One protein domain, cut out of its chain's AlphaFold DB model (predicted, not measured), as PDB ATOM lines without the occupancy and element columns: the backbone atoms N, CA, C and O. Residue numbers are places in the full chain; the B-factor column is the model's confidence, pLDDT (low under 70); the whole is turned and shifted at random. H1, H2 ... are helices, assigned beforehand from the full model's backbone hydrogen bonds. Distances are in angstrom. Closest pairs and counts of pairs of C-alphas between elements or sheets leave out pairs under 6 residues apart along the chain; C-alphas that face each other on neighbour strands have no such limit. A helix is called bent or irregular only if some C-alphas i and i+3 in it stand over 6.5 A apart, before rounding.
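This is residues 154 to 253 and 275 to 303 of the 331 residues of an uncharacterized protein of Winogradskyella sp (UniProt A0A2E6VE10). Two long helices, H4 and H5, lie side by side and run opposite ways, while the kinked H2 crosses H4. H3 lies beyond H2 in the chain, and short H1 comes first. The printed part has 129 residues, five named helices in the order H1 to H5 and no named strand: all helix. It is compact, with a radius of gyration of the C-alphas of 15.3 A, and spans 49 by 32 by 20 A.

H1 is residues 158 to 162, from C-alpha 158 at (123.574, 147.608, 154.648). H2, residues 170 to 192, is 28.3 A long and irregular: C-alphas 175 and 178 are 7.2 A apart. H3 is residues 194 to 207, H4 residues 221 to 242, 31.7 A, and H5 residues 275 to 302, 40.7 A, ending at (124.956, 118.610, 155.546).

The hub, H4, touches H5 at a shallow tilt of 19 degrees, closest C-alphas Ser 240 and Ala 281, 4.1 A. H4 touches H2 at a steep tilt of 60 degrees, closest C-alphas Gly 179 and Ala 238, 4.4 A. H1 only just touches H4, with 3 pairs of C-alphas within 8 A, the closest Tyr 161 and Ala 235. H3 and H4 are close but not clearly touching. Every O i to N i+4 pair is within hydrogen-bond range in H1, H3, H4 and H5; in H2, 13 of 19.

Residues 254 to 274 are not printed; C-alphas 253 and 275 are 17.2 A apart. The link H3 to H4 is long. Residues 207 to 218 are among those under pLDDT 70.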
ATOM      1  N   PHE A 154     120.496 137.894 160.846       90.88
ATOM      2  CA  PHE A 154     121.487 137.400 159.883       90.88
ATOM      3  C   PHE A 154     121.995 138.503 158.949       90.88
ATOM      4  O   PHE A 154     123.169 138.485 158.571       90.88
ATOM      5  N   ILE A 155     121.123 139.458 158.610       91.62
ATOM      6  CA  ILE A 155     121.471 140.690 157.897       91.62
ATOM      7  C   ILE A 155     121.600 141.809 158.930       91.62
ATOM      8  O   ILE A 155     120.601 142.233 159.510       91.62
ATOM      9  N   ARG A 156     122.829 142.273 159.170       89.44
ATOM     10  CA  ARG A 156     123.130 143.259 160.223       89.44
ATOM     11  C   ARG A 156     123.408 144.632 159.645       89.44
ATOM     12  O   ARG A 156     123.000 145.644 160.206       89.44
ATOM     13  N   THR A 157     124.123 144.655 158.527       89.38
ATOM     14  CA  THR A 157     124.589 145.875 157.882       89.38
ATOM     15  C   THR A 157     123.936 146.063 156.522       89.38
ATOM     16  O   THR A 157     123.412 145.133 155.911       89.38
ATOM     17  N   VAL A 158     124.004 147.295 156.016       90.62
ATOM     18  CA  VAL A 158     123.574 147.608 154.648       90.62
ATOM     19  C   VAL A 158     124.394 146.817 153.626       90.62
ATOM     20  O   VAL A 158     123.853 146.395 152.613       90.62
ATOM     21  N   LYS A 159     125.677 146.556 153.913       89.69
ATOM     22  CA  LYS A 159     126.551 145.772 153.037       89.69
ATOM     23  C   LYS A 159     126.047 144.336 152.877       89.69
ATOM     24  O   LYS A 159     125.923 143.893 151.744       89.69
ATOM     25  N   ASP A 160     125.691 143.672 153.981       88.75
ATOM     26  CA  ASP A 160     125.158 142.296 153.950       88.75
ATOM     27  C   ASP A 160     123.873 142.207 153.115       88.75
ATOM     28  O   ASP A 160     123.613 141.213 152.449       88.75
ATOM     29  N   TYR A 161     123.050 143.257 153.156       91.50
ATOM     30  CA  TYR A 161     121.825 143.316 152.366       91.50
ATOM     31  C   TYR A 161     122.121 143.529 150.875       91.50
ATOM     32  O   TYR A 161     121.551 142.855 150.013       91.50
ATOM     33  N   SER A 162     123.030 144.458 150.573       89.50
ATOM     34  CA  SER A 162     123.382 144.855 149.207       89.50
ATOM     35  C   SER A 162     124.095 143.782 148.394       89.50
ATOM     36  O   SER A 162     124.158 143.906 147.175       89.50
ATOM     37  N   GLU A 163     124.568 142.708 149.031       90.25
ATOM     38  CA  GLU A 163     125.026 141.495 148.341       90.25
ATOM     39  C   GLU A 163     123.897 140.805 147.555       90.25
ATOM     40  O   GLU A 163     124.159 140.194 146.521       90.25
ATOM     41  N   HIS A 164     122.643 140.950 147.995       89.38
ATOM     42  CA  HIS A 164     121.474 140.320 147.368       89.38
ATOM     43  C   HIS A 164     120.564 141.328 146.654       89.38
ATOM     44  O   HIS A 164     119.962 141.015 145.622       89.38
ATOM     45  N   TYR A 165     120.445 142.543 147.196       87.50
ATOM     46  CA  TYR A 165     119.650 143.609 146.593       87.50
ATOM     47  C   TYR A 165     120.174 144.992 146.990       87.50
ATOM     48  O   TYR A 165     120.242 145.294 148.177       87.50
ATOM     49  N   ASP A 166     120.495 145.856 146.017       85.44
ATOM     50  CA  ASP A 166     121.119 147.167 146.270       85.44
ATOM     51  C   ASP A 166     120.232 148.078 147.141       85.44
ATOM     52  O   ASP A 166     119.283 148.715 146.673       85.44
ATOM     53  N   ILE A 167     120.576 148.161 148.429       84.31
ATOM     54  CA  ILE A 167     120.041 149.137 149.372       84.31
ATOM     55  C   ILE A 167     121.167 150.093 149.761       84.31
ATOM     56  O   ILE A 167     122.242 149.699 150.193       84.31
ATOM     57  N   LYS A 168     120.906 151.400 149.661       84.06
ATOM     58  CA  LYS A 168     121.881 152.450 150.027       84.06
ATOM     59  C   LYS A 168     121.577 153.128 151.362       84.06
ATOM     60  O   LYS A 168     122.408 153.886 151.874       84.06
ATOM     61  N   SER A 169     120.385 152.884 151.904       89.69
ATOM     62  CA  SER A 169     119.867 153.543 153.100       89.69
ATOM     63  C   SER A 169     119.853 152.595 154.297       89.69
ATOM     64  O   SER A 169     119.237 151.529 154.269       89.69
ATOM     65  N   ARG A 170     120.503 153.033 155.374       91.31
ATOM     66  CA  ARG A 170     120.469 152.396 156.687       91.31
ATOM     67  C   ARG A 170     119.103 152.556 157.356       91.31
ATOM     68  O   ARG A 170     118.648 151.614 158.002       91.31
ATOM     69  N   LEU A 171     118.429 153.690 157.149       91.31
ATOM     70  CA  LEU A 171     117.051 153.916 157.600       91.31
ATOM     71  C   LEU A 171     116.091 152.875 157.008       91.31
ATOM     72  O   LEU A 171     115.287 152.300 157.741       91.31
ATOM     73  N   LEU A 172     116.200 152.593 155.703       90.62
ATOM     74  CA  LEU A 172     115.382 151.560 155.065       90.62
ATOM     75  C   LEU A 172     115.621 150.191 155.714       90.62
ATOM     76  O   LEU A 172     114.657 149.509 156.042       90.62
ATOM     77  N   LEU A 173     116.878 149.823 155.985       91.88
ATOM     78  CA  LEU A 173     117.198 148.573 156.682       91.88
ATOM     79  C   LEU A 173     116.539 148.491 158.072       91.88
ATOM     80  O   LEU A 173     115.973 147.453 158.412       91.88
ATOM     81  N   LEU A 174     116.550 149.579 158.854       91.69
ATOM     82  CA  LEU A 174     115.855 149.624 160.150       91.69
ATOM     83  C   LEU A 174     114.341 149.449 159.993       91.69
ATOM     84  O   LEU A 174     113.722 148.696 160.740       91.69
ATOM     85  N   LYS A 175     113.725 150.092 158.996       90.62
ATOM     86  CA  LYS A 175     112.286 149.924 158.738       90.62
ATOM     87  C   LYS A 175     111.964 148.498 158.245       90.62
ATOM     88  O   LYS A 175     110.895 147.988 158.567       90.62
ATOM     89  N   LEU A 176     112.880 147.826 157.533       91.94
ATOM     90  CA  LEU A 176     112.752 146.430 157.068       91.94
ATOM     91  C   LEU A 176     112.969 145.375 158.167       91.94
ATOM     92  O   LEU A 176     112.569 144.221 157.992       91.94
ATOM     93  N   GLN A 177     113.554 145.757 159.304       92.25
ATOM     94  CA  GLN A 177     113.867 144.875 160.432       92.25
ATOM     95  C   GLN A 177     112.710 143.940 160.850       92.25
ATOM     96  O   GLN A 177     112.970 142.750 161.066       92.25
ATOM     97  N   PRO A 178     111.434 144.378 160.942       92.50
ATOM     98  CA  PRO A 178     110.347 143.476 161.321       92.50
ATOM     99  C   PRO A 178     110.097 142.380 160.278       92.50
ATOM    100  O   PRO A 178     109.812 141.245 160.656       92.50
ATOM    101  N   GLY A 179     110.247 142.689 158.985       92.88
ATOM    102  CA  GLY A 179     110.136 141.716 157.895       92.88
ATOM    103  C   GLY A 179     111.261 140.683 157.925       92.88
ATOM    104  O   GLY A 179     111.006 139.489 157.782       92.88
ATOM    105  N   LEU A 180     112.490 141.122 158.217       94.31
ATOM    106  CA  LEU A 180     113.640 140.233 158.409       94.31
ATOM    107  C   LEU A 180     113.434 139.285 159.596       94.31
ATOM    108  O   LEU A 180     113.580 138.072 159.463       94.31
ATOM    109  N   LYS A 181     113.008 139.822 160.746       94.31
ATOM    110  CA  LYS A 181     112.686 139.024 161.938       94.31
ATOM    111  C   LYS A 181     111.570 138.014 161.663       94.31
ATOM    112  O   LYS A 181     111.602 136.897 162.183       94.31
ATOM    113  N   LEU A 182     110.578 138.391 160.857       93.75
ATOM    114  CA  LEU A 182     109.480 137.509 160.479       93.75
ATOM    115  C   LEU A 182     109.966 136.341 159.613       93.75
ATOM    116  O   LEU A 182     109.628 135.203 159.924       93.75
ATOM    117  N   SER A 183     110.796 136.616 158.601       94.50
ATOM    118  CA  SER A 183     111.437 135.582 157.773       94.50
ATOM    119  C   SER A 183     112.222 134.598 158.640       94.50
ATOM    120  O   SER A 183     112.022 133.387 158.589       94.50
ATOM    121  N   GLU A 184     113.060 135.125 159.531       93.44
ATOM    122  CA  GLU A 184     113.896 134.317 160.410       93.44
ATOM    123  C   GLU A 184     113.097 133.395 161.336       93.44
ATOM    124  O   GLU A 184     113.438 132.226 161.500       93.44
ATOM    125  N   THR A 185     112.035 133.919 161.947       92.69
ATOM    126  CA  THR A 185     111.248 133.182 162.944       92.69
ATOM    127  C   THR A 185     110.229 132.233 162.328       92.69
ATOM    128  O   THR A 185     110.013 131.154 162.875       92.69
ATOM    129  N   ARG A 186     109.583 132.618 161.222       92.81
ATOM    130  CA  ARG A 186     108.507 131.828 160.607       92.81
ATOM    131  C   ARG A 186     108.978 130.917 159.493       92.81
ATOM    132  O   ARG A 186     108.427 129.835 159.357       92.81
ATOM    133  N   GLU A 187     109.962 131.344 158.709       92.38
ATOM    134  CA  GLU A 187     110.407 130.577 157.549       92.38
ATOM    135  C   GLU A 187     111.696 129.817 157.857       92.38
ATOM    136  O   GLU A 187     111.785 128.609 157.638       92.38
ATOM    137  N   ILE A 188     112.702 130.486 158.411       92.00
ATOM    138  CA  ILE A 188     114.028 129.876 158.547       92.00
ATOM    139  C   ILE A 188     114.087 128.931 159.748       92.00
ATOM    140  O   ILE A 188     114.493 127.780 159.589       92.00
ATOM    141  N   ALA A 189     113.638 129.367 160.929       91.38
ATOM    142  CA  ALA A 189     113.721 128.559 162.148       91.38
ATOM    143  C   ALA A 189     113.063 127.164 162.027       91.38
ATOM    144  O   ALA A 189     113.694 126.198 162.462       91.38
ATOM    145  N   PRO A 190     111.879 126.995 161.397       91.25
ATOM    146  CA  PRO A 190     111.292 125.667 161.198       91.25
ATOM    147  C   PRO A 190     112.049 124.766 160.212       91.25
ATOM    148  O   PRO A 190     111.884 123.554 160.270       91.25
ATOM    149  N   ARG A 191     112.862 125.333 159.309       90.50
ATOM    150  CA  ARG A 191     113.586 124.572 158.276       90.50
ATOM    151  C   ARG A 191     114.934 124.045 158.758       90.50
ATOM    152  O   ARG A 191     115.275 122.908 158.459       90.50
ATOM    153  N   ILE A 192     115.695 124.865 159.484       88.00
ATOM    154  CA  ILE A 192     117.058 124.518 159.932       88.00
ATOM    155  C   ILE A 192     117.134 124.092 161.407       88.00
ATOM    156  O   ILE A 192     118.143 123.534 161.831       88.00
ATOM    157  N   GLY A 193     116.088 124.370 162.192       87.06
ATOM    158  CA  GLY A 193     116.060 124.166 163.641       87.06
ATOM    159  C   GLY A 193     116.649 125.340 164.438       87.06
ATOM    160  O   GLY A 193     117.579 126.029 164.012       87.06
ATOM    161  N   SER A 194     116.111 125.576 165.639       85.75
ATOM    162  CA  SER A 194     116.498 126.705 166.503       85.75
ATOM    163  C   SER A 194     117.933 126.618 167.034       85.75
ATOM    164  O   SER A 194     118.575 127.646 167.259       85.75
ATOM    165  N   GLU A 195     118.445 125.404 167.227       87.00
ATOM    166  CA  GLU A 195     119.799 125.163 167.740       87.00
ATOM    167  C   GLU A 195     120.861 125.574 166.717       87.00
ATOM    168  O   GLU A 195     121.728 126.396 167.025       87.00
ATOM    169  N   LEU A 196     120.730 125.096 165.473       86.44
ATOM    170  CA  LEU A 196     121.624 125.455 164.371       86.44
ATOM    171  C   LEU A 196     121.543 126.953 164.053       86.44
ATOM    172  O   LEU A 196     122.553 127.612 163.836       86.44
ATOM    173  N   MET A 197     120.346 127.536 164.089       88.44
ATOM    174  CA  MET A 197     120.186 128.977 163.896       88.44
ATOM    175  C   MET A 197     120.959 129.792 164.945       88.44
ATOM    176  O   MET A 197     121.590 130.799 164.617       88.44
ATOM    177  N   THR A 198     120.921 129.361 166.208       88.38
ATOM    178  CA  THR A 198     121.612 130.045 167.309       88.38
ATOM    179  C   THR A 198     123.128 129.900 167.187       88.38
ATOM    180  O   THR A 198     123.845 130.883 167.390       88.38
ATOM    181  N   SER A 199     123.619 128.718 166.794       87.56
ATOM    182  CA  SER A 199     125.050 128.477 166.581       87.56
ATOM    183  C   SER A 199     125.604 129.249 165.378       87.56
ATOM    184  O   SER A 199     126.675 129.843 165.469       87.56
ATOM    185  N   LEU A 200     124.859 129.343 164.272       87.56
ATOM    186  CA  LEU A 200     125.261 130.164 163.126       87.56
ATOM    187  C   LEU A 200     125.330 131.644 163.513       87.56
ATOM    188  O   LEU A 200     126.295 132.336 163.191       87.56
ATOM    189  N   LYS A 201     124.345 132.144 164.264       88.19
ATOM    190  CA  LYS A 201     124.351 133.538 164.722       88.19
ATOM    191  C   LYS A 201     125.528 133.855 165.641       88.19
ATOM    192  O   LYS A 201     126.085 134.948 165.512       88.19
ATOM    193  N   SER A 202     125.908 132.950 166.546       85.69
ATOM    194  CA  SER A 202     127.077 133.151 167.412       85.69
ATOM    195  C   SER A 202     128.381 133.145 166.610       85.69
ATOM    196  O   SER A 202     129.176 134.068 166.775       85.69
ATOM    197  N   LYS A 203     128.550 132.220 165.654       83.50
ATOM    198  CA  LYS A 203     129.705 132.194 164.734       83.50
ATOM    199  C   LYS A 203     129.850 133.501 163.944       83.50
ATOM    200  O   LYS A 203     130.920 134.103 163.940       83.50
ATOM    201  N   ILE A 204     128.755 134.028 163.385       82.56
ATOM    202  CA  ILE A 204     128.772 135.316 162.662       82.56
ATOM    203  C   ILE A 204     129.091 136.489 163.613       82.56
ATOM    204  O   ILE A 204     129.631 137.509 163.192       82.56
ATOM    205  N   LYS A 205     128.713 136.429 164.902       79.50
ATOM    206  CA  LYS A 205     129.099 137.476 165.875       79.50
ATOM    207  C   LYS A 205     130.600 137.446 166.138       79.50
ATOM    208  O   LYS A 205     131.224 138.496 166.075       79.50
ATOM    209  N   ASN A 206     131.164 136.264 166.352       71.88
ATOM    210  CA  ASN A 206     132.584 136.103 166.659       71.88
ATOM    211  C   ASN A 206     133.472 136.508 165.470       71.88
ATOM    212  O   ASN A 206     134.446 137.229 165.662       71.88
ATOM    213  N   GLN A 207     133.067 136.176 164.236       67.81
ATOM    214  CA  GLN A 207     133.763 136.602 163.013       67.81
ATOM    215  C   GLN A 207     133.843 138.133 162.855       67.81
ATOM    216  O   GLN A 207     134.757 138.639 162.216       67.81
ATOM    217  N   ALA A 208     132.892 138.883 163.421       58.28
ATOM    218  CA  ALA A 208     132.873 140.343 163.340       58.28
ATOM    219  C   ALA A 208     133.693 141.040 164.446       58.28
ATOM    220  O   ALA A 208     133.859 142.255 164.379       58.28
ATOM    221  N   ILE A 209     134.142 140.309 165.476       56.81
ATOM    222  CA  ILE A 209     134.744 140.872 166.698       56.81
ATOM    223  C   ILE A 209     136.262 140.624 166.770       56.81
ATOM    224  O   ILE A 209     136.965 141.435 167.368       56.81
ATOM    225  N   GLU A 210     136.790 139.555 166.164       45.75
ATOM    226  CA  GLU A 210     138.195 139.152 166.333       45.75
ATOM    227  C   GLU A 210     138.991 139.119 165.015       45.75
ATOM    228  O   GLU A 210     138.633 138.404 164.082       45.75
ATOM    229  N   ASP A 211     140.144 139.804 164.983       48.38
ATOM    230  CA  ASP A 211     141.175 139.699 163.927       48.38
ATOM    231  C   ASP A 211     141.966 138.365 163.979       48.38
ATOM    232  O   ASP A 211     142.816 138.096 163.128       48.38
ATOM    233  N   THR A 212     141.685 137.498 164.959       41.75
ATOM    234  CA  THR A 212     142.315 136.172 165.114       41.75
ATOM    235  C   THR A 212     141.286 135.138 165.579       41.75
ATOM    236  O   THR A 212     141.260 134.787 166.757       41.75
ATOM    237  N   PRO A 213     140.417 134.637 164.685       48.34
ATOM    238  CA  PRO A 213     139.464 133.600 165.050       48.34
ATOM    239  C   PRO A 213     140.176 132.255 165.262       48.34
ATOM    240  O   PRO A 213     140.963 131.801 164.428       48.34
ATOM    241  N   THR A 214     139.870 131.587 166.374       51.28
ATOM    242  CA  THR A 214     140.233 130.174 166.574       51.28
ATOM    243  C   THR A 214     139.434 129.314 165.583       51.28
ATOM    244  O   THR A 214     138.257 129.585 165.342       51.28
ATOM    245  N   SER A 215     140.038 128.270 165.001       53.62
ATOM    246  CA  SER A 215     139.483 127.482 163.878       53.62
ATOM    247  C   SER A 215     138.090 126.871 164.104       53.62
ATOM    248  O   SER A 215     137.407 126.554 163.138       53.62
ATOM    249  N   GLU A 216     137.646 126.715 165.352       56.91
ATOM    250  CA  GLU A 216     136.318 126.183 165.704       56.91
ATOM    251  C   GLU A 216     135.190 127.236 165.655       56.91
ATOM    252  O   GLU A 216     134.009 126.893 165.698       56.91
ATOM    253  N   GLN A 217     135.535 128.524 165.561       57.94
ATOM    254  CA  GLN A 217     134.582 129.642 165.597       57.94
ATOM    255  C   GLN A 217     134.268 130.223 164.210       57.94
ATOM    256  O   GLN A 217     133.381 131.071 164.092       57.94
ATOM    257  N   ILE A 218     134.965 129.756 163.172       63.75
ATOM    258  CA  ILE A 218     134.748 130.141 161.775       63.75
ATOM    259  C   ILE A 218     133.670 129.217 161.186       63.75
ATOM    260  O   ILE A 218     133.706 128.010 161.448       63.75
ATOM    261  N   PRO A 219     132.689 129.735 160.425       70.88
ATOM    262  CA  PRO A 219     131.734 128.877 159.739       70.88
ATOM    263  C   PRO A 219     132.458 127.952 158.746       70.88
ATOM    264  O   PRO A 219     133.366 128.376 158.037       70.88
ATOM    265  N   SER A 220     132.061 126.681 158.688       79.19
ATOM    266  CA  SER A 220     132.523 125.760 157.637       79.19
ATOM    267  C   SER A 220     132.085 126.261 156.252       79.19
ATOM    268  O   SER A 220     131.079 126.958 156.149       79.19
ATOM    269  N   GLU A 221     132.759 125.860 155.170       82.12
ATOM    270  CA  GLU A 221     132.399 126.261 153.795       82.12
ATOM    271  C   GLU A 221     130.921 125.959 153.465       82.12
ATOM    272  O   GLU A 221     130.238 126.734 152.793       82.12
ATOM    273  N   ASP A 222     130.392 124.839 153.970       82.88
ATOM    274  CA  ASP A 222     128.979 124.492 153.800       82.88
ATOM    275  C   ASP A 222     128.039 125.358 154.667       82.88
ATOM    276  O   ASP A 222     126.910 125.632 154.246       82.88
ATOM    277  N   GLU A 223     128.496 125.832 155.832       85.62
ATOM    278  CA  GLU A 223     127.754 126.765 156.691       85.62
ATOM    279  C   GLU A 223     127.766 128.189 156.118       85.62
ATOM    280  O   GLU A 223     126.747 128.870 156.186       85.62
ATOM    281  N   GLU A 224     128.866 128.638 155.508       86.88
ATOM    282  CA  GLU A 224     128.936 129.935 154.818       86.88
ATOM    283  C   GLU A 224     127.945 129.997 153.652       86.88
ATOM    284  O   GLU A 224     127.197 130.971 153.516       86.88
ATOM    285  N   LYS A 225     127.868 128.924 152.853       88.12
ATOM    286  CA  LYS A 225     126.865 128.787 151.784       88.12
ATOM    287  C   LYS A 225     125.448 128.826 152.345       88.12
ATOM    288  O   LYS A 225     124.595 129.530 151.807       88.12
ATOM    289  N   LEU A 226     125.199 128.126 153.456       89.88
ATOM    290  CA  LEU A 226     123.903 128.168 154.129       89.88
ATOM    291  C   LEU A 226     123.560 129.592 154.603       89.88
ATOM    292  O   LEU A 226     122.444 130.052 154.376       89.88
ATOM    293  N   ILE A 227     124.508 130.305 155.217       91.31
ATOM    294  CA  ILE A 227     124.322 131.689 155.682       91.31
ATOM    295  C   ILE A 227     124.013 132.621 154.506       91.31
ATOM    296  O   ILE A 227     123.122 133.462 154.626       91.31
ATOM    297  N   SER A 228     124.705 132.468 153.376       92.06
ATOM    298  CA  SER A 228     124.448 133.260 152.168       92.06
ATOM    299  C   SER A 228     123.019 133.055 151.655       92.06
ATOM    300  O   SER A 228     122.297 134.030 151.461       92.06
ATOM    301  N   HIS A 229     122.547 131.807 151.556       92.75
ATOM    302  CA  HIS A 229     121.165 131.526 151.150       92.75
ATOM    303  C   HIS A 229     120.123 132.018 152.169       92.75
ATOM    304  O   HIS A 229     119.064 132.513 151.786       92.75
ATOM    305  N   ILE A 230     120.421 131.935 153.471       93.56
ATOM    306  CA  ILE A 230     119.586 132.498 154.546       93.56
ATOM    307  C   ILE A 230     119.447 134.016 154.388       93.56
ATOM    308  O   ILE A 230     118.339 134.547 154.491       93.56
ATOM    309  N   ARG A 231     120.554 134.726 154.135       94.06
ATOM    310  CA  ARG A 231     120.551 136.179 153.915       94.06
ATOM    311  C   ARG A 231     119.781 136.553 152.653       94.06
ATOM    312  O   ARG A 231     118.954 137.458 152.716       94.06
ATOM    313  N   GLU A 232     119.977 135.815 151.566       94.50
ATOM    314  CA  GLU A 232     119.244 135.989 150.310       94.50
ATOM    315  C   GLU A 232     117.729 135.877 150.528       94.50
ATOM    316  O   GLU A 232     116.968 136.787 150.189       94.50
ATOM    317  N   ALA A 233     117.295 134.795 151.180       95.00
ATOM    318  CA  ALA A 233     115.886 134.550 151.452       95.00
ATOM    319  C   ALA A 233     115.277 135.636 152.353       95.00
ATOM    320  O   ALA A 233     114.195 136.155 152.072       95.00
ATOM    321  N   CYS A 234     115.995 136.034 153.408       94.75
ATOM    322  CA  CYS A 234     115.588 137.127 154.287       94.75
ATOM    323  C   CYS A 234     115.452 138.464 153.550       94.75
ATOM    324  O   CYS A 234     114.472 139.173 153.780       94.75
ATOM    325  N   ALA A 235     116.399 138.813 152.676       94.19
ATOM    326  CA  ALA A 235     116.376 140.071 151.938       94.19
ATOM    327  C   ALA A 235     115.140 140.162 151.029       94.19
ATOM    328  O   ALA A 235     114.382 141.133 151.093       94.19
ATOM    329  N   TYR A 236     114.876 139.130 150.225       94.69
ATOM    330  CA  TYR A 236     113.721 139.139 149.326       94.69
ATOM    331  C   TYR A 236     112.386 139.051 150.074       94.69
ATOM    332  O   TYR A 236     111.446 139.776 149.735       94.69
ATOM    333  N   TYR A 237     112.310 138.258 151.145       95.19
ATOM    334  CA  TYR A 237     111.117 138.200 151.991       95.19
ATOM    335  C   TYR A 237     110.821 139.547 152.665       95.19
ATOM    336  O   TYR A 237     109.671 139.981 152.741       95.19
ATOM    337  N   ALA A 238     111.849 140.252 153.143       94.00
ATOM    338  CA  ALA A 238     111.661 141.563 153.752       94.00
ATOM    339  C   ALA A 238     111.096 142.583 152.750       94.00
ATOM    340  O   ALA A 238     110.208 143.354 153.119       94.00
ATOM    341  N   LEU A 239     111.535 142.558 151.484       91.19
ATOM    342  CA  LEU A 239     110.981 143.415 150.426       91.19
ATOM    343  C   LEU A 239     109.534 143.060 150.085       91.19
ATOM    344  O   LEU A 239     108.699 143.963 149.999       91.19
ATOM    345  N   SER A 240     109.211 141.772 149.931       92.06
ATOM    346  CA  SER A 240     107.837 141.337 149.646       92.06
ATOM    347  C   SER A 240     106.879 141.710 150.781       92.06
ATOM    348  O   SER A 240     105.750 142.142 150.539       92.06
ATOM    349  N   TRP A 241     107.344 141.626 152.030       92.81
ATOM    350  CA  TRP A 241     106.592 142.054 153.204       92.81
ATOM    351  C   TRP A 241     106.408 143.576 153.260       92.81
ATOM    352  O   TRP A 241     105.321 144.051 153.611       92.81
ATOM    353  N   ALA A 242     107.449 144.340 152.932       89.81
ATOM    354  CA  ALA A 242     107.472 145.786 153.094       89.81
ATOM    355  C   ALA A 242     106.704 146.537 152.002       89.81
ATOM    356  O   ALA A 242     106.020 147.507 152.315       89.81
ATOM    357  N   LEU A 243     106.769 146.093 150.746       85.81
ATOM    358  CA  LEU A 243     106.141 146.763 149.602       85.81
ATOM    359  C   LEU A 243     104.650 147.110 149.779       85.81
ATOM    360  O   LEU A 243     104.298 148.264 149.545       85.81
ATOM    361  N   PRO A 244     103.771 146.192 150.227       84.00
ATOM    362  CA  PRO A 244     102.360 146.517 150.437       84.00
ATOM    363  C   PRO A 244     102.088 147.299 151.735       84.00
ATOM    364  O   PRO A 244     100.967 147.753 151.950       84.00
ATOM    365  N   ARG A 245     103.071 147.424 152.639       83.31
ATOM    366  CA  ARG A 245     102.891 147.986 153.995       83.31
ATOM    367  C   ARG A 245     103.544 149.350 154.187       83.31
ATOM    368  O   ARG A 245     103.098 150.123 155.029       83.31
ATOM    369  N   MET A 246     104.613 149.627 153.452       80.81
ATOM    370  CA  MET A 246     105.390 150.855 153.560       80.81
ATOM    371  C   MET A 246     105.015 151.844 152.464       80.81
ATOM    372  O   MET A 246     104.512 151.489 151.401       80.81
ATOM    373  N   GLN A 247     105.293 153.117 152.721       67.75
ATOM    374  CA  GLN A 247     105.099 154.162 151.729       67.75
ATOM    375  C   GLN A 247     106.084 153.987 150.565       67.75
ATOM    376  O   GLN A 247     107.286 153.826 150.774       67.75
ATOM    377  N   VAL A 248     105.577 154.113 149.336       63.12
ATOM    378  CA  VAL A 248     106.339 154.007 148.074       63.12
ATOM    379  C   VAL A 248     107.596 154.888 148.064       63.12
ATOM    380  O   VAL A 248     108.626 154.480 147.537       63.12
ATOM    381  N   GLN A 249     107.537 156.068 148.690       63.66
ATOM    382  CA  GLN A 249     108.619 157.058 148.690       63.66
ATOM    383  C   GLN A 249     109.837 156.663 149.550       63.66
ATOM    384  O   GLN A 249     110.888 157.290 149.434       63.66
ATOM    385  N   LEU A 250     109.711 155.649 150.416       70.44
ATOM    386  CA  LEU A 250     110.830 155.128 151.210       70.44
ATOM    387  C   LEU A 250     111.757 154.232 150.369       70.44
ATOM    388  O   LEU A 250     112.935 154.070 150.687       70.44
ATOM    389  N   PHE A 251     111.228 153.649 149.292       68.19
ATOM    390  CA  PHE A 251     111.975 152.764 148.413       68.19
ATOM    391  C   PHE A 251     112.770 153.554 147.358       68.19
ATOM    392  O   PHE A 251     112.315 154.600 146.890       68.19
ATOM    393  N   PRO A 252     113.944 153.054 146.931       64.00
ATOM    394  CA  PRO A 252     114.644 153.592 145.771       64.00
ATOM    395  C   PRO A 252     113.741 153.596 144.529       64.00
ATOM    396  O   PRO A 252     112.997 152.644 144.295       64.00
ATOM    397  N   GLU A 253     113.847 154.635 143.693       60.28
ATOM    398  CA  GLU A 253     112.967 154.836 142.525       60.28
ATOM    399  C   GLU A 253     112.973 153.653 141.538       60.28
ATOM    400  O   GLU A 253     111.986 153.432 140.841       60.28
ATOM    401  N   PRO A 275      97.933 146.987 141.646       69.88
ATOM    402  CA  PRO A 275      98.416 145.780 140.978       69.88
ATOM    403  C   PRO A 275      99.933 145.735 140.804       69.88
ATOM    404  O   PRO A 275     100.496 144.649 140.809       69.88
ATOM    405  N   VAL A 276     100.612 146.875 140.634       75.00
ATOM    406  CA  VAL A 276     102.061 146.882 140.359       75.00
ATOM    407  C   VAL A 276     102.859 146.602 141.628       75.00
ATOM    408  O   VAL A 276     103.823 145.842 141.585       75.00
ATOM    409  N   ILE A 277     102.438 147.176 142.759       78.12
ATOM    410  CA  ILE A 277     103.068 146.944 144.065       78.12
ATOM    411  C   ILE A 277     102.885 145.479 144.469       78.12
ATOM    412  O   ILE A 277     103.859 144.826 144.842       78.12
ATOM    413  N   ASP A 278     101.673 144.944 144.310       82.38
ATOM    414  CA  ASP A 278     101.380 143.543 144.620       82.38
ATOM    415  C   ASP A 278     102.143 142.584 143.698       82.38
ATOM    416  O   ASP A 278     102.705 141.596 144.162       82.38
ATOM    417  N   GLN A 279     102.239 142.889 142.399       84.06
ATOM    418  CA  GLN A 279     103.038 142.098 141.457       84.06
ATOM    419  C   GLN A 279     104.530 142.126 141.798       84.06
ATOM    420  O   GLN A 279     105.192 141.092 141.727       84.06
ATOM    421  N   ALA A 280     105.077 143.289 142.163       85.50
ATOM    422  CA  ALA A 280     106.466 143.396 142.594       85.50
ATOM    423  C   ALA A 280     106.701 142.583 143.876       85.50
ATOM    424  O   ALA A 280     107.646 141.799 143.937       85.50
ATOM    425  N   ALA A 281     105.800 142.691 144.856       89.19
ATOM    426  CA  ALA A 281     105.864 141.912 146.088       89.19
ATOM    427  C   ALA A 281     105.808 140.398 145.819       89.19
ATOM    428  O   ALA A 281     106.599 139.649 146.390       89.19
ATOM    429  N   GLN A 282     104.940 139.945 144.910       90.56
ATOM    430  CA  GLN A 282     104.859 138.539 144.501       90.56
ATOM    431  C   GLN A 282     106.141 138.046 143.824       90.56
ATOM    432  O   GLN A 282     106.573 136.927 144.088       90.56
ATOM    433  N   LYS A 283     106.781 138.872 142.985       91.19
ATOM    434  CA  LYS A 283     108.069 138.517 142.365       91.19
ATOM    435  C   LYS A 283     109.157 138.312 143.414       91.19
ATOM    436  O   LYS A 283     109.803 137.271 143.401       91.19
ATOM    437  N   PHE A 284     109.286 139.243 144.361       92.75
ATOM    438  CA  PHE A 284     110.233 139.093 145.467       92.75
ATOM    439  C   PHE A 284     109.907 137.883 146.349       92.75
ATOM    440  O   PHE A 284     110.815 137.194 146.799       92.75
ATOM    441  N   MET A 285     108.626 137.569 146.557       94.25
ATOM    442  CA  MET A 285     108.240 136.350 147.271       94.25
ATOM    443  C   MET A 285     108.681 135.087 146.516       94.25
ATOM    444  O   MET A 285     109.247 134.186 147.123       94.25
ATOM    445  N   ALA A 286     108.500 135.038 145.195       94.62
ATOM    446  CA  ALA A 286     108.950 133.910 144.379       94.62
ATOM    447  C   ALA A 286     110.485 133.761 144.367       94.62
ATOM    448  O   ALA A 286     110.999 132.644 144.303       94.62
ATOM    449  N   ASP A 287     111.230 134.870 144.423       94.00
ATOM    450  CA  ASP A 287     112.689 134.844 144.590       94.00
ATOM    451  C   ASP A 287     113.076 134.306 145.983       94.00
ATOM    452  O   ASP A 287     113.941 133.435 146.086       94.00
ATOM    453  N   ALA A 288     112.374 134.729 147.042       94.69
ATOM    454  CA  ALA A 288     112.571 134.209 148.396       94.69
ATOM    455  C   ALA A 288     112.275 132.700 148.493       94.69
ATOM    456  O   ALA A 288     113.033 131.965 149.120       94.69
ATOM    457  N   GLU A 289     111.222 132.213 147.830       95.25
ATOM    458  CA  GLU A 289     110.883 130.784 147.769       95.25
ATOM    459  C   GLU A 289     111.985 129.944 147.116       95.25
ATOM    460  O   GLU A 289     112.314 128.863 147.610       95.25
ATOM    461  N   ARG A 290     112.607 130.448 146.042       95.06
ATOM    462  CA  ARG A 290     113.770 129.787 145.431       95.06
ATOM    463  C   ARG A 290     114.945 129.708 146.403       95.06
ATOM    464  O   ARG A 290     115.571 128.652 146.503       95.06
ATOM    465  N   ALA A 291     115.202 130.775 147.156       93.88
ATOM    466  CA  ALA A 291     116.238 130.774 148.184       93.88
ATOM    467  C   ALA A 291     115.906 129.803 149.338       93.88
ATOM    468  O   ALA A 291     116.784 129.065 149.783       93.88
ATOM    469  N   PHE A 292     114.641 129.694 149.767       94.50
ATOM    470  CA  PHE A 292     114.226 128.696 150.766       94.50
ATOM    471  C   PHE A 292     114.475 127.257 150.296       94.50
ATOM    472  O   PHE A 292     114.985 126.445 151.069       94.50
ATOM    473  N   MET A 293     114.202 126.941 149.028       93.75
ATOM    474  CA  MET A 293     114.526 125.623 148.465       93.75
ATOM    475  C   MET A 293     116.038 125.345 148.466       93.75
ATOM    476  O   MET A 293     116.458 124.220 148.742       93.75
ATOM    477  N   ALA A 294     116.868 126.359 148.197       92.31
ATOM    478  CA  ALA A 294     118.325 126.229 148.259       92.31
ATOM    479  C   ALA A 294     118.823 125.950 149.690       92.31
ATOM    480  O   ALA A 294     119.678 125.083 149.883       92.31
ATOM    481  N   ILE A 295     118.236 126.611 150.695       92.00
ATOM    482  CA  ILE A 295     118.502 126.351 152.122       92.00
ATOM    483  C   ILE A 295     118.193 124.890 152.463       92.00
ATOM    484  O   ILE A 295     119.023 124.210 153.060       92.00
ATOM    485  N   GLU A 296     117.024 124.385 152.063       91.31
ATOM    486  CA  GLU A 296     116.621 122.999 152.331       91.31
ATOM    487  C   GLU A 296     117.539 121.983 151.643       91.31
ATOM    488  O   GLU A 296     117.876 120.951 152.227       91.31
ATOM    489  N   HIS A 297     117.969 122.265 150.411       91.00
ATOM    490  CA  HIS A 297     118.908 121.411 149.692       91.00
ATOM    491  C   HIS A 297     120.275 121.360 150.386       91.00
ATOM    492  O   HIS A 297     120.815 120.274 150.609       91.00
ATOM    493  N   GLN A 298     120.803 122.518 150.787       89.12
ATOM    494  CA  GLN A 298     122.078 122.610 151.495       89.12
ATOM    495  C   GLN A 298     121.996 121.947 152.877       89.12
ATOM    496  O   GLN A 298     122.910 121.223 153.266       89.12
ATOM    497  N   TYR A 299     120.879 122.110 153.591       88.94
ATOM    498  CA  TYR A 299     120.639 121.437 154.866       88.94
ATOM    499  C   TYR A 299     120.643 119.909 154.719       88.94
ATOM    500  O   TYR A 299     121.362 119.230 155.445       88.94
ATOM    501  N   LYS A 300     119.923 119.363 153.727       88.00
ATOM    502  CA  LYS A 300     119.913 117.916 153.429       88.00
ATOM    503  C   LYS A 300     121.287 117.373 153.039       88.00
ATOM    504  O   LYS A 300     121.580 116.214 153.304       88.00
ATOM    505  N   LYS A 301     122.124 118.189 152.394       87.31
ATOM    506  CA  LYS A 301     123.504 117.819 152.060       87.31
ATOM    507  C   LYS A 301     124.379 117.709 153.316       87.31
ATOM    508  O   LYS A 301     125.199 116.800 153.391       87.31
ATOM    509  N   MET A 302     124.207 118.615 154.281       80.75
ATOM    510  CA  MET A 302     124.956 118.610 155.546       80.75
ATOM    511  C   MET A 302     124.479 117.526 156.515       80.75
ATOM    512  O   MET A 302     125.295 116.903 157.188       80.75
ATOM    513  N   PHE A 303     123.169 117.283 156.555       81.88
ATOM    514  CA  PHE A 303     122.539 116.261 157.384       81.88
ATOM    515  C   PHE A 303     121.720 115.329 156.486       81.88
ATOM    516  O   PHE A 303     120.502 115.509 156.355       81.88
TER     517      PHE A 303